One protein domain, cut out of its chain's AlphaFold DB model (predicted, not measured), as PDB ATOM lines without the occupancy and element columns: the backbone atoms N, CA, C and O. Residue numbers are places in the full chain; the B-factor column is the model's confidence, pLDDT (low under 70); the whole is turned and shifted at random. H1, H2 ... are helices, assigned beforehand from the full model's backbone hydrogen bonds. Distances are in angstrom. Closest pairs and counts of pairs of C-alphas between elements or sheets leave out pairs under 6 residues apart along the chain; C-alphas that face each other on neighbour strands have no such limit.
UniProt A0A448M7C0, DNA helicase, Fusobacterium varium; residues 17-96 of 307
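This is residues 17 to 96 of the 307 residues of the protein "DNA helicase" of Fusobacterium varium (UniProt A0A448M7C0). A loose, open arrangement of few contacts: the longest helix, H4, runs through the middle, H1 runs beside part of it the opposite way, and H5 slants steeply over the last part of H4. The short helices H2 and H3 lie toward the far end from the turn before H5, where residues 74 to 79 stick out. The printed part has 80 residues with five named helices, H1 to H5 in chain order, and no named strand; the class is all helix. It is only just loose, close to compact, with a radius of gyration of the C-alphas of 14.4 A, and only just flat, with spans of 41 by 31 by 17 A.

H4, residues 48 to 67, touches H1, residues 20 to 29, with residues 57 to 64 alone; their closest C-alphas, of Ser 21 and Phe 60, are 5.8 A apart. Their lines stand at a shallow tilt of 29 degrees, opposite ways. H5, residues 77 to 94, is close to H4 but not clearly touching, its closest C-alphas being those of Phe 63 and His 88, 7.1 A apart. That tilt is steep, 68 degrees, only just short of about perpendicular. H2, residues 31 to 34, is close to H1 but not clearly touching, with the closest C-alphas, of Phe 28 and Lys 34, 5.2 A apart. H3, residues 43 to 46, and H4 meet only through their link. Every O i to N i+4 pair is within hydrogen-bond range in H4, against 4 of 6 in H1 and 12 of 14 in H5; H2 and H3 are too short for such a pair.

H4 is 28.3 A long, H5 24.2 A, H1 15.3 A, H3 5.9 A and H2 4.8 A. C-alpha 20 opens H1 at (15.393, -98.566, 1.706), and C-alpha 94 ends H5 at (30.970, -107.618, -11.144).

The C-alphas of Gly 43 and Glu 75, the two farthest apart, are 42.4 A apart. The printed part has no cut, and no link is long. Residues 17, 42 to 45 and 96 are under pLDDT 70.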
ATOM      1  N   GLY A  17       6.264 -92.016   2.375       63.22
ATOM      2  CA  GLY A  17       6.729 -93.198   1.671       63.22
ATOM      3  C   GLY A  17       8.010 -93.727   2.326       63.22
ATOM      4  O   GLY A  17       8.912 -92.969   2.712       63.22
ATOM      5  N   GLU A  18       8.040 -95.036   2.536       76.62
ATOM      6  CA  GLU A  18       9.205 -95.732   3.067       76.62
ATOM      7  C   GLU A  18      10.222 -95.898   1.943       76.62
ATOM      8  O   GLU A  18       9.852 -96.229   0.822       76.62
ATOM      9  N   ASN A  19      11.500 -95.681   2.218       85.56
ATOM     10  CA  ASN A  19      12.583 -95.994   1.287       85.56
ATOM     11  C   ASN A  19      13.560 -96.969   1.951       85.56
ATOM     12  O   ASN A  19      13.425 -97.278   3.137       85.56
ATOM     13  N   ILE A  20      14.510 -97.512   1.191       88.56
ATOM     14  CA  ILE A  20      15.393 -98.566   1.706       88.56
ATOM     15  C   ILE A  20      16.235 -98.037   2.870       88.56
ATOM     16  O   ILE A  20      16.371 -98.727   3.878       88.56
ATOM     17  N   SER A  21      16.728 -96.802   2.781       90.06
ATOM     18  CA  SER A  21      17.497 -96.153   3.840       90.06
ATOM     19  C   SER A  21      16.680 -96.003   5.128       90.06
ATOM     20  O   SER A  21      17.176 -96.301   6.214       90.06
ATOM     21  N   ARG A  22      15.408 -95.589   5.044       89.25
ATOM     22  CA  ARG A  22      14.505 -95.494   6.205       89.25
ATOM     23  C   ARG A  22      14.219 -96.853   6.817       89.25
ATOM     24  O   ARG A  22      14.317 -96.988   8.036       89.25
ATOM     25  N   ILE A  23      13.941 -97.856   5.985       89.94
ATOM     26  CA  ILE A  23      13.747 -99.234   6.443       89.94
ATOM     27  C   ILE A  23      15.008 -99.708   7.170       89.94
ATOM     28  O   ILE A  23      14.908-100.210   8.286       89.94
ATOM     29  N   PHE A  24      16.191 -99.482   6.599       92.06
ATOM     30  CA  PHE A  24      17.465 -99.831   7.219       92.06
ATOM     31  C   PHE A  24      17.633 -99.185   8.599       92.06
ATOM     32  O   PHE A  24      17.884 -99.891   9.571       92.06
ATOM     33  N   TYR A  25      17.409 -97.876   8.725       91.19
ATOM     34  CA  TYR A  25      17.497 -97.202  10.023       91.19
ATOM     35  C   TYR A  25      16.428 -97.664  11.017       91.19
ATOM     36  O   TYR A  25      16.689 -97.707  12.220       91.19
ATOM     37  N   SER A  26      15.244 -98.065  10.543       90.88
ATOM     38  CA  SER A  26      14.201 -98.623  11.409       90.88
ATOM     39  C   SER A  26      14.625 -99.948  12.059       90.88
ATOM     40  O   SER A  26      14.174-100.258  13.163       90.88
ATOM     41  N   LEU A  27      15.553-100.697  11.441       90.81
ATOM     42  CA  LEU A  27      16.079-101.943  12.005       90.81
ATOM     43  C   LEU A  27      16.805-101.720  13.339       90.81
ATOM     44  O   LEU A  27      16.811-102.608  14.190       90.81
ATOM     45  N   PHE A  28      17.350-100.526  13.581       89.88
ATOM     46  CA  PHE A  28      18.044-100.196  14.831       89.88
ATOM     47  C   PHE A  28      17.110-100.055  16.038       89.88
ATOM     48  O   PHE A  28      17.575 -99.995  17.176       89.88
ATOM     49  N   ALA A  29      15.790-100.063  15.819       89.88
ATOM     50  CA  ALA A  29      14.816-100.191  16.897       89.88
ATOM     51  C   ALA A  29      14.809-101.600  17.522       89.88
ATOM     52  O   ALA A  29      14.378-101.757  18.666       89.88
ATOM     53  N   PHE A  30      15.281-102.627  16.802       93.00
ATOM     54  CA  PHE A  30      15.371-103.991  17.318       93.00
ATOM     55  C   PHE A  30      16.688-104.208  18.071       93.00
ATOM     56  O   PHE A  30      17.762-103.845  17.590       93.00
ATOM     57  N   ASN A  31      16.613-104.882  19.224       89.44
ATOM     58  CA  ASN A  31      17.780-105.162  20.071       89.44
ATOM     59  C   ASN A  31      18.915-105.858  19.307       89.44
ATOM     60  O   ASN A  31      20.065-105.472  19.473       89.44
ATOM     61  N   THR A  32      18.589-106.795  18.410       88.94
ATOM     62  CA  THR A  32      19.573-107.521  17.593       88.94
ATOM     63  C   THR A  32      20.509-106.590  16.824       88.94
ATOM     64  O   THR A  32      21.710-106.823  16.797       88.94
ATOM     65  N   PHE A  33      19.984-105.527  16.206       88.00
ATOM     66  CA  PHE A  33      20.815-104.576  15.463       88.00
ATOM     67  C   PHE A  33      21.405-103.498  16.367       88.00
ATOM     68  O   PHE A  33      22.487-102.993  16.093       88.00
ATOM     69  N   LYS A  34      20.724-103.160  17.464       87.81
ATOM     70  CA  LYS A  34      21.236-102.216  18.455       87.81
ATOM     71  C   LYS A  34      22.513-102.723  19.132       87.81
ATOM     72  O   LYS A  34      23.408-101.929  19.382       87.81
ATOM     73  N   GLU A  35      22.617-104.028  19.380       88.62
ATOM     74  CA  GLU A  35      23.823-104.668  19.931       88.62
ATOM     75  C   GLU A  35      25.036-104.583  18.988       88.62
ATOM     76  O   GLU A  35      26.171-104.593  19.457       88.62
ATOM     77  N   LEU A  36      24.811-104.442  17.675       87.31
ATOM     78  CA  LEU A  36      25.878-104.230  16.686       87.31
ATOM     79  C   LEU A  36      26.419-102.791  16.695       87.31
ATOM     80  O   LEU A  36      27.489-102.529  16.151       87.31
ATOM     81  N   ILE A  37      25.683-101.852  17.298       86.81
ATOM     82  CA  ILE A  37      26.061-100.441  17.412       86.81
ATOM     83  C   ILE A  37      26.720-100.231  18.775       86.81
ATOM     84  O   ILE A  37      26.132 -99.678  19.708       86.81
ATOM     85  N   ASP A  38      27.964-100.686  18.893       83.25
ATOM     86  CA  ASP A  38      28.774-100.466  20.085       83.25
ATOM     87  C   ASP A  38      29.716 -99.275  19.888       83.25
ATOM     88  O   ASP A  38      30.765 -99.367  19.258       83.25
ATOM     89  N   LEU A  39      29.333 -98.136  20.464       81.62
ATOM     90  CA  LEU A  39      30.080 -96.880  20.373       81.62
ATOM     91  C   LEU A  39      31.373 -96.884  21.201       81.62
ATOM     92  O   LEU A  39      32.167 -95.948  21.080       81.62
ATOM     93  N   SER A  40      31.562 -97.866  22.086       78.06
ATOM     94  CA  SER A  40      32.782 -97.983  22.889       78.06
ATOM     95  C   SER A  40      33.926 -98.637  22.118       78.06
ATOM     96  O   SER A  40      35.089 -98.427  22.457       78.06
ATOM     97  N   LYS A  41      33.603 -99.388  21.061       71.81
ATOM     98  CA  LYS A  41      34.571-100.118  20.254       71.81
ATOM     99  C   LYS A  41      35.058 -99.263  19.090       71.81
ATOM    100  O   LYS A  41      34.271 -98.805  18.267       71.81
ATOM    101  N   ASN A  42      36.373 -99.088  19.008       66.12
ATOM    102  CA  ASN A  42      37.034 -98.311  17.962       66.12
ATOM    103  C   ASN A  42      38.069 -99.176  17.221       66.12
ATOM    104  O   ASN A  42      38.573-100.165  17.748       66.12
ATOM    105  N   GLY A  43      38.406 -98.787  15.989       63.19
ATOM    106  CA  GLY A  43      39.391 -99.484  15.152       63.19
ATOM    107  C   GLY A  43      38.838-100.682  14.367       63.19
ATOM    108  O   GLY A  43      37.721-101.144  14.601       63.19
ATOM    109  N   ALA A  44      39.637-101.193  13.419       62.38
ATOM    110  CA  ALA A  44      39.220-102.227  12.452       62.38
ATOM    111  C   ALA A  44      38.688-103.509  13.087       62.38
ATOM    112  O   ALA A  44      37.840-104.185  12.510       62.38
ATOM    113  N   LYS A  45      39.265-103.901  14.225       66.75
ATOM    114  CA  LYS A  45      39.017-105.214  14.817       66.75
ATOM    115  C   LYS A  45      37.809-105.210  15.741       66.75
ATOM    116  O   LYS A  45      37.023-106.147  15.698       66.75
ATOM    117  N   GLU A  46      37.682-104.180  16.572       71.00
ATOM    118  CA  GLU A  46      36.634-104.111  17.590       71.00
ATOM    119  C   GLU A  46      35.390-103.376  17.077       71.00
ATOM    120  O   GLU A  46      34.287-103.738  17.458       71.00
ATOM    121  N   GLY A  47      35.536-102.384  16.193       77.25
ATOM    122  CA  GLY A  47      34.412-101.616  15.640       77.25
ATOM    123  C   GLY A  47      33.847-102.163  14.325       77.25
ATOM    124  O   GLY A  47      33.074-101.473  13.660       77.25
ATOM    125  N   ARG A  48      34.254-103.358  13.881       79.06
ATOM    126  CA  ARG A  48      33.964-103.857  12.524       79.06
ATOM    127  C   ARG A  48      32.473-103.829  12.189       79.06
ATOM    128  O   ARG A  48      32.093-103.475  11.078       79.06
ATOM    129  N   GLU A  49      31.632-104.210  13.139       85.81
ATOM    130  CA  GLU A  49      30.187-104.308  12.969       85.81
ATOM    131  C   GLU A  49      29.567-102.946  12.650       85.81
ATOM    132  O   GLU A  49      28.814-102.825  11.682       85.81
ATOM    133  N   ILE A  50      29.929-101.907  13.408       86.81
ATOM    134  CA  ILE A  50      29.401-100.556  13.201       86.81
ATOM    135  C   ILE A  50      29.932 -99.929  11.905       86.81
ATOM    136  O   ILE A  50      29.156 -99.299  11.186       86.81
ATOM    137  N   TYR A  51      31.196-100.177  11.538       83.31
ATOM    138  CA  TYR A  51      31.739 -99.750  10.241       83.31
ATOM    139  C   TYR A  51      31.020-100.426   9.068       83.31
ATOM    140  O   TYR A  51      30.630 -99.753   8.115       83.31
ATOM    141  N   ASN A  52      30.754-101.733   9.154       85.50
ATOM    142  CA  ASN A  52      30.005-102.459   8.125       85.50
ATOM    143  C   ASN A  52      28.578-101.911   7.959       85.50
ATOM    144  O   ASN A  52      28.078-101.816   6.837       85.50
ATOM    145  N   LEU A  53      27.918-101.523   9.056       89.94
ATOM    146  CA  LEU A  53      26.612-100.860   9.002       89.94
ATOM    147  C   LEU A  53      26.700 -99.476   8.338       89.94
ATOM    148  O   LEU A  53      25.812 -99.120   7.559       89.94
ATOM    149  N   GLY A  54      27.775 -98.727   8.593       88.44
ATOM    150  CA  GLY A  54      28.084 -97.481   7.894       88.44
ATOM    151  C   GLY A  54      28.210 -97.691   6.384       88.44
ATOM    152  O   GLY A  54      27.500 -97.046   5.615       88.44
ATOM    153  N   ILE A  55      29.020 -98.664   5.952       86.19
ATOM    154  CA  ILE A  55      29.187 -99.042   4.536       86.19
ATOM    155  C   ILE A  55      27.842 -99.416   3.905       86.19
ATOM    156  O   ILE A  55      27.502 -98.933   2.822       86.19
ATOM    157  N   LEU A  56      27.042-100.228   4.598       89.56
ATOM    158  CA  LEU A  56      25.726-100.639   4.124       89.56
ATOM    159  C   LEU A  56      24.787 -99.435   3.926       89.56
ATOM    160  O   LEU A  56      24.091 -99.360   2.913       89.56
ATOM    161  N   SER A  57      24.834 -98.446   4.827       91.69
ATOM    162  CA  SER A  57      24.127 -97.172   4.651       91.69
ATOM    163  C   SER A  57      24.554 -96.443   3.371       91.69
ATOM    164  O   SER A  57      23.698 -95.911   2.660       91.69
ATOM    165  N   GLN A  58      25.847 -96.450   3.031       88.06
ATOM    166  CA  GLN A  58      26.339 -95.832   1.795       88.06
ATOM    167  C   GLN A  58      25.852 -96.563   0.541       88.06
ATOM    168  O   GLN A  58      25.525 -95.918  -0.456       88.06
ATOM    169  N   ILE A  59      25.800 -97.897   0.578       88.12
ATOM    170  CA  ILE A  59      25.276 -98.715  -0.524       88.12
ATOM    171  C   ILE A  59      23.802 -98.373  -0.771       88.12
ATOM    172  O   ILE A  59      23.414 -98.144  -1.916       88.12
ATOM    173  N   PHE A  60      22.993 -98.275   0.288       89.81
ATOM    174  CA  PHE A  60      21.580 -97.915   0.157       89.81
ATOM    175  C   PHE A  60      21.372 -96.490  -0.362       89.81
ATOM    176  O   PHE A  60      20.593 -96.309  -1.297       89.81
ATOM    177  N   ASP A  61      22.113 -95.500   0.140       87.81
ATOM    178  CA  ASP A  61      22.037 -94.129  -0.383       87.81
ATOM    179  C   ASP A  61      22.419 -94.072  -1.875       87.81
ATOM    180  O   ASP A  61      21.704 -93.481  -2.687       87.81
ATOM    181  N   LYS A  62      23.503 -94.746  -2.288       86.38
ATOM    182  CA  LYS A  62      23.900 -94.837  -3.708       86.38
ATOM    183  C   LYS A  62      22.828 -95.511  -4.557       86.38
ATOM    184  O   LYS A  62      22.535 -95.031  -5.652       86.38
ATOM    185  N   PHE A  63      22.238 -96.600  -4.069       88.19
ATOM    186  CA  PHE A  63      21.143 -97.270  -4.755       88.19
ATOM    187  C   PHE A  63      19.964 -96.320  -4.982       88.19
ATOM    188  O   PHE A  63      19.499 -96.192  -6.114       88.19
ATOM    189  N   GLU A  64      19.510 -95.621  -3.941       86.31
ATOM    190  CA  GLU A  64      18.387 -94.679  -4.025       86.31
ATOM    191  C   GLU A  64      18.685 -93.531  -4.998       86.31
ATOM    192  O   GLU A  64      17.843 -93.176  -5.823       86.31
ATOM    193  N   ASN A  65      19.913 -93.004  -4.974       82.19
ATOM    194  CA  ASN A  65      20.382 -91.980  -5.910       82.19
ATOM    195  C   ASN A  65      20.357 -92.450  -7.375       82.19
ATOM    196  O   ASN A  65      19.857 -91.736  -8.242       82.19
ATOM    197  N   ILE A  66      20.899 -93.638  -7.664       83.44
ATOM    198  CA  ILE A  66      21.052 -94.144  -9.038       83.44
ATOM    199  C   ILE A  66      19.716 -94.627  -9.609       83.44
ATOM    200  O   ILE A  66      19.397 -94.362 -10.765       83.44
ATOM    201  N   SER A  67      18.938 -95.348  -8.802       82.56
ATOM    202  CA  SER A  67      17.657 -95.926  -9.219       82.56
ATOM    203  C   SER A  67      16.531 -94.897  -9.326       82.56
ATOM    204  O   SER A  67      15.502 -95.199  -9.929       82.56
ATOM    205  N   ARG A  68      16.712 -93.700  -8.741       77.94
ATOM    206  CA  ARG A  68      15.683 -92.654  -8.603       77.94
ATOM    207  C   ARG A  68      14.403 -93.159  -7.920       77.94
ATOM    208  O   ARG A  68      13.314 -92.646  -8.165       77.94
ATOM    209  N   ILE A  69      14.521 -94.181  -7.070       74.56
ATOM    210  CA  ILE A  69      13.401 -94.708  -6.288       74.56
ATOM    211  C   ILE A  69      13.243 -93.823  -5.055       74.56
ATOM    212  O   ILE A  69      14.029 -93.912  -4.114       74.56
ATOM    213  N   GLU A  70      12.224 -92.968  -5.062       72.06
ATOM    214  CA  GLU A  70      11.927 -92.111  -3.910       72.06
ATOM    215  C   GLU A  70      11.224 -92.885  -2.792       72.06
ATOM    216  O   GLU A  70      11.558 -92.702  -1.622       72.06
ATOM    217  N   TYR A  71      10.297 -93.784  -3.151       82.19
ATOM    218  CA  TYR A  71       9.451 -94.510  -2.202       82.19
ATOM    219  C   TYR A  71       9.143 -95.942  -2.661       82.19
ATOM    220  O   TYR A  71       8.953 -96.221  -3.848       82.19
ATOM    221  N   ILE A  72       9.042 -96.848  -1.693       85.00
ATOM    222  CA  ILE A  72       8.601 -98.229  -1.846       85.00
ATOM    223  C   ILE A  72       7.104 -98.289  -1.551       85.00
ATOM    224  O   ILE A  72       6.639 -97.932  -0.470       85.00
ATOM    225  N   THR A  73       6.350 -98.784  -2.522       85.31
ATOM    226  CA  THR A  73       4.909 -99.012  -2.451       85.31
ATOM    227  C   THR A  73       4.616-100.497  -2.641       85.31
ATOM    228  O   THR A  73       5.456-101.269  -3.109       85.31
ATOM    229  N   LYS A  74       3.389-100.925  -2.325       84.69
ATOM    230  CA  LYS A  74       2.958-102.315  -2.560       84.69
ATOM    231  C   LYS A  74       3.071-102.732  -4.030       84.69
ATOM    232  O   LYS A  74       3.266-103.906  -4.313       84.69
ATOM    233  N   GLU A  75       2.957-101.780  -4.949       84.31
ATOM    234  CA  GLU A  75       2.971-102.028  -6.391       84.31
ATOM    235  C   GLU A  75       4.387-102.159  -6.958       84.31
ATOM    236  O   GLU A  75       4.599-102.855  -7.954       84.31
ATOM    237  N   ASN A  76       5.368-101.484  -6.348       86.19
ATOM    238  CA  ASN A  76       6.738-101.458  -6.857       86.19
ATOM    239  C   ASN A  76       7.707-102.351  -6.066       86.19
ATOM    240  O   ASN A  76       8.769-102.663  -6.601       86.19
ATOM    241  N   ILE A  77       7.349-102.807  -4.859       88.25
ATOM    242  CA  ILE A  77       8.257-103.511  -3.942       88.25
ATOM    243  C   ILE A  77       8.991-104.686  -4.596       88.25
ATOM    244  O   ILE A  77      10.210-104.780  -4.481       88.25
ATOM    245  N   GLU A  78       8.293-105.535  -5.354       89.69
ATOM    246  CA  GLU A  78       8.923-106.672  -6.036       89.69
ATOM    247  C   GLU A  78       9.961-106.218  -7.067       89.69
ATOM    248  O   GLU A  78      11.045-106.796  -7.165       89.69
ATOM    249  N   LYS A  79       9.660-105.149  -7.815       89.44
ATOM    250  CA  LYS A  79      10.579-104.573  -8.803       89.44
ATOM    251  C   LYS A  79      11.789-103.946  -8.122       89.44
ATOM    252  O   LYS A  79      12.906-104.188  -8.568       89.44
ATOM    253  N   VAL A  80      11.575-103.187  -7.044       89.81
ATOM    254  CA  VAL A  80      12.646-102.533  -6.274       89.81
ATOM    255  C   VAL A  80      13.593-103.573  -5.684       89.81
ATOM    256  O   VAL A  80      14.796-103.501  -5.914       89.81
ATOM    257  N   VAL A  81      13.054-104.578  -4.988       89.94
ATOM    258  CA  VAL A  81      13.841-105.651  -4.364       89.94
ATOM    259  C   VAL A  81      14.605-106.444  -5.421       89.94
ATOM    260  O   VAL A  81      15.805-106.677  -5.273       89.94
ATOM    261  N   ARG A  82      13.946-106.817  -6.526       91.06
ATOM    262  CA  ARG A  82      14.609-107.525  -7.627       91.06
ATOM    263  C   ARG A  82      15.727-106.686  -8.234       91.06
ATOM    264  O   ARG A  82      16.812-107.210  -8.455       91.06
ATOM    265  N   TYR A  83      15.488-105.403  -8.487       90.69
ATOM    266  CA  TYR A  83      16.500-104.511  -9.042       90.69
ATOM    267  C   TYR A  83      17.683-104.337  -8.080       90.69
ATOM    268  O   TYR A  83      18.830-104.430  -8.510       90.69
ATOM    269  N   PHE A  84      17.427-104.179  -6.778       90.88
ATOM    270  CA  PHE A  84      18.477-104.089  -5.765       90.88
ATOM    271  C   PHE A  84      19.370-105.339  -5.756       90.88
ATOM    272  O   PHE A  84      20.570-105.239  -6.005       90.88
ATOM    273  N   PHE A  85      18.803-106.529  -5.546       91.19
ATOM    274  CA  PHE A  85      19.608-107.743  -5.378       91.19
ATOM    275  C   PHE A  85      20.173-108.300  -6.689       91.19
ATOM    276  O   PHE A  85      21.311-108.759  -6.721       91.19
ATOM    277  N   VAL A  86      19.399-108.278  -7.778       90.75
ATOM    278  CA  VAL A  86      19.790-108.937  -9.038       90.75
ATOM    279  C   VAL A  86      20.597-108.017  -9.940       90.75
ATOM    280  O   VAL A  86      21.428-108.497 -10.710       90.75
ATOM    281  N   THR A  87      20.354-106.708  -9.878       88.81
ATOM    282  CA  THR A  87      21.036-105.740 -10.740       88.81
ATOM    283  C   THR A  87      22.052-104.935  -9.953       88.81
ATOM    284  O   THR A  87      23.229-105.007 -10.274       88.81
ATOM    285  N   HIS A  88      21.645-104.198  -8.921       88.06
ATOM    286  CA  HIS A  88      22.551-103.277  -8.240       88.06
ATOM    287  C   HIS A  88      23.693-104.003  -7.520       88.06
ATOM    288  O   HIS A  88      24.849-103.766  -7.851       88.06
ATOM    289  N   ILE A  89      23.388-104.936  -6.610       88.25
ATOM    290  CA  ILE A  89      24.410-105.709  -5.884       88.25
ATOM    291  C   ILE A  89      25.280-106.523  -6.844       88.25
ATOM    292  O   ILE A  89      26.501-106.540  -6.709       88.25
ATOM    293  N   ARG A  90      24.672-107.147  -7.859       87.38
ATOM    294  CA  ARG A  90      25.419-107.881  -8.885       87.38
ATOM    295  C   ARG A  90      26.393-106.978  -9.639       87.38
ATOM    296  O   ARG A  90      27.532-107.371  -9.832       87.38
ATOM    297  N   LEU A  91      25.969-105.780 -10.042       85.81
ATOM    298  CA  LEU A  91      26.835-104.825 -10.731       85.81
ATOM    299  C   LEU A  91      27.932-104.281  -9.817       85.81
ATOM    300  O   LEU A  91      29.042-104.086 -10.298       85.81
ATOM    301  N   LEU A  92      27.649-104.046  -8.530       83.31
ATOM    302  CA  LEU A  92      28.683-103.684  -7.554       83.31
ATOM    303  C   LEU A  92      29.757-104.777  -7.484       83.31
ATOM    304  O   LEU A  92      30.942-104.468  -7.575       83.31
ATOM    305  N   PHE A  93      29.329-106.040  -7.410       82.56
ATOM    306  CA  PHE A  93      30.219-107.199  -7.368       82.56
ATOM    307  C   PHE A  93      31.009-107.389  -8.675       82.56
ATOM    308  O   PHE A  93      32.229-107.504  -8.647       82.56
ATOM    309  N   GLU A  94      30.340-107.387  -9.833       81.19
ATOM    310  CA  GLU A  94      30.970-107.618 -11.144       81.19
ATOM    311  C   GLU A  94      31.910-106.488 -11.562       81.19
ATOM    312  O   GLU A  94      32.942-106.745 -12.177       81.19
ATOM    313  N   LYS A  95      31.565-105.234 -11.248       73.44
ATOM    314  CA  LYS A  95      32.419-104.087 -11.578       73.44
ATOM    315  C   LYS A  95      33.560-103.889 -10.585       73.44
ATOM    316  O   LYS A  95      34.335-102.959 -10.788       73.44
ATOM    317  N   GLY A  96      33.640-104.708  -9.531       60.19
ATOM    318  CA  GLY A  96      34.626-104.542  -8.469       60.19
ATOM    319  C   GLY A  96      34.590-103.126  -7.904       60.19
ATOM    320  O   GLY A  96      35.640-102.517  -7.723       60.19
TER     321      GLY A  96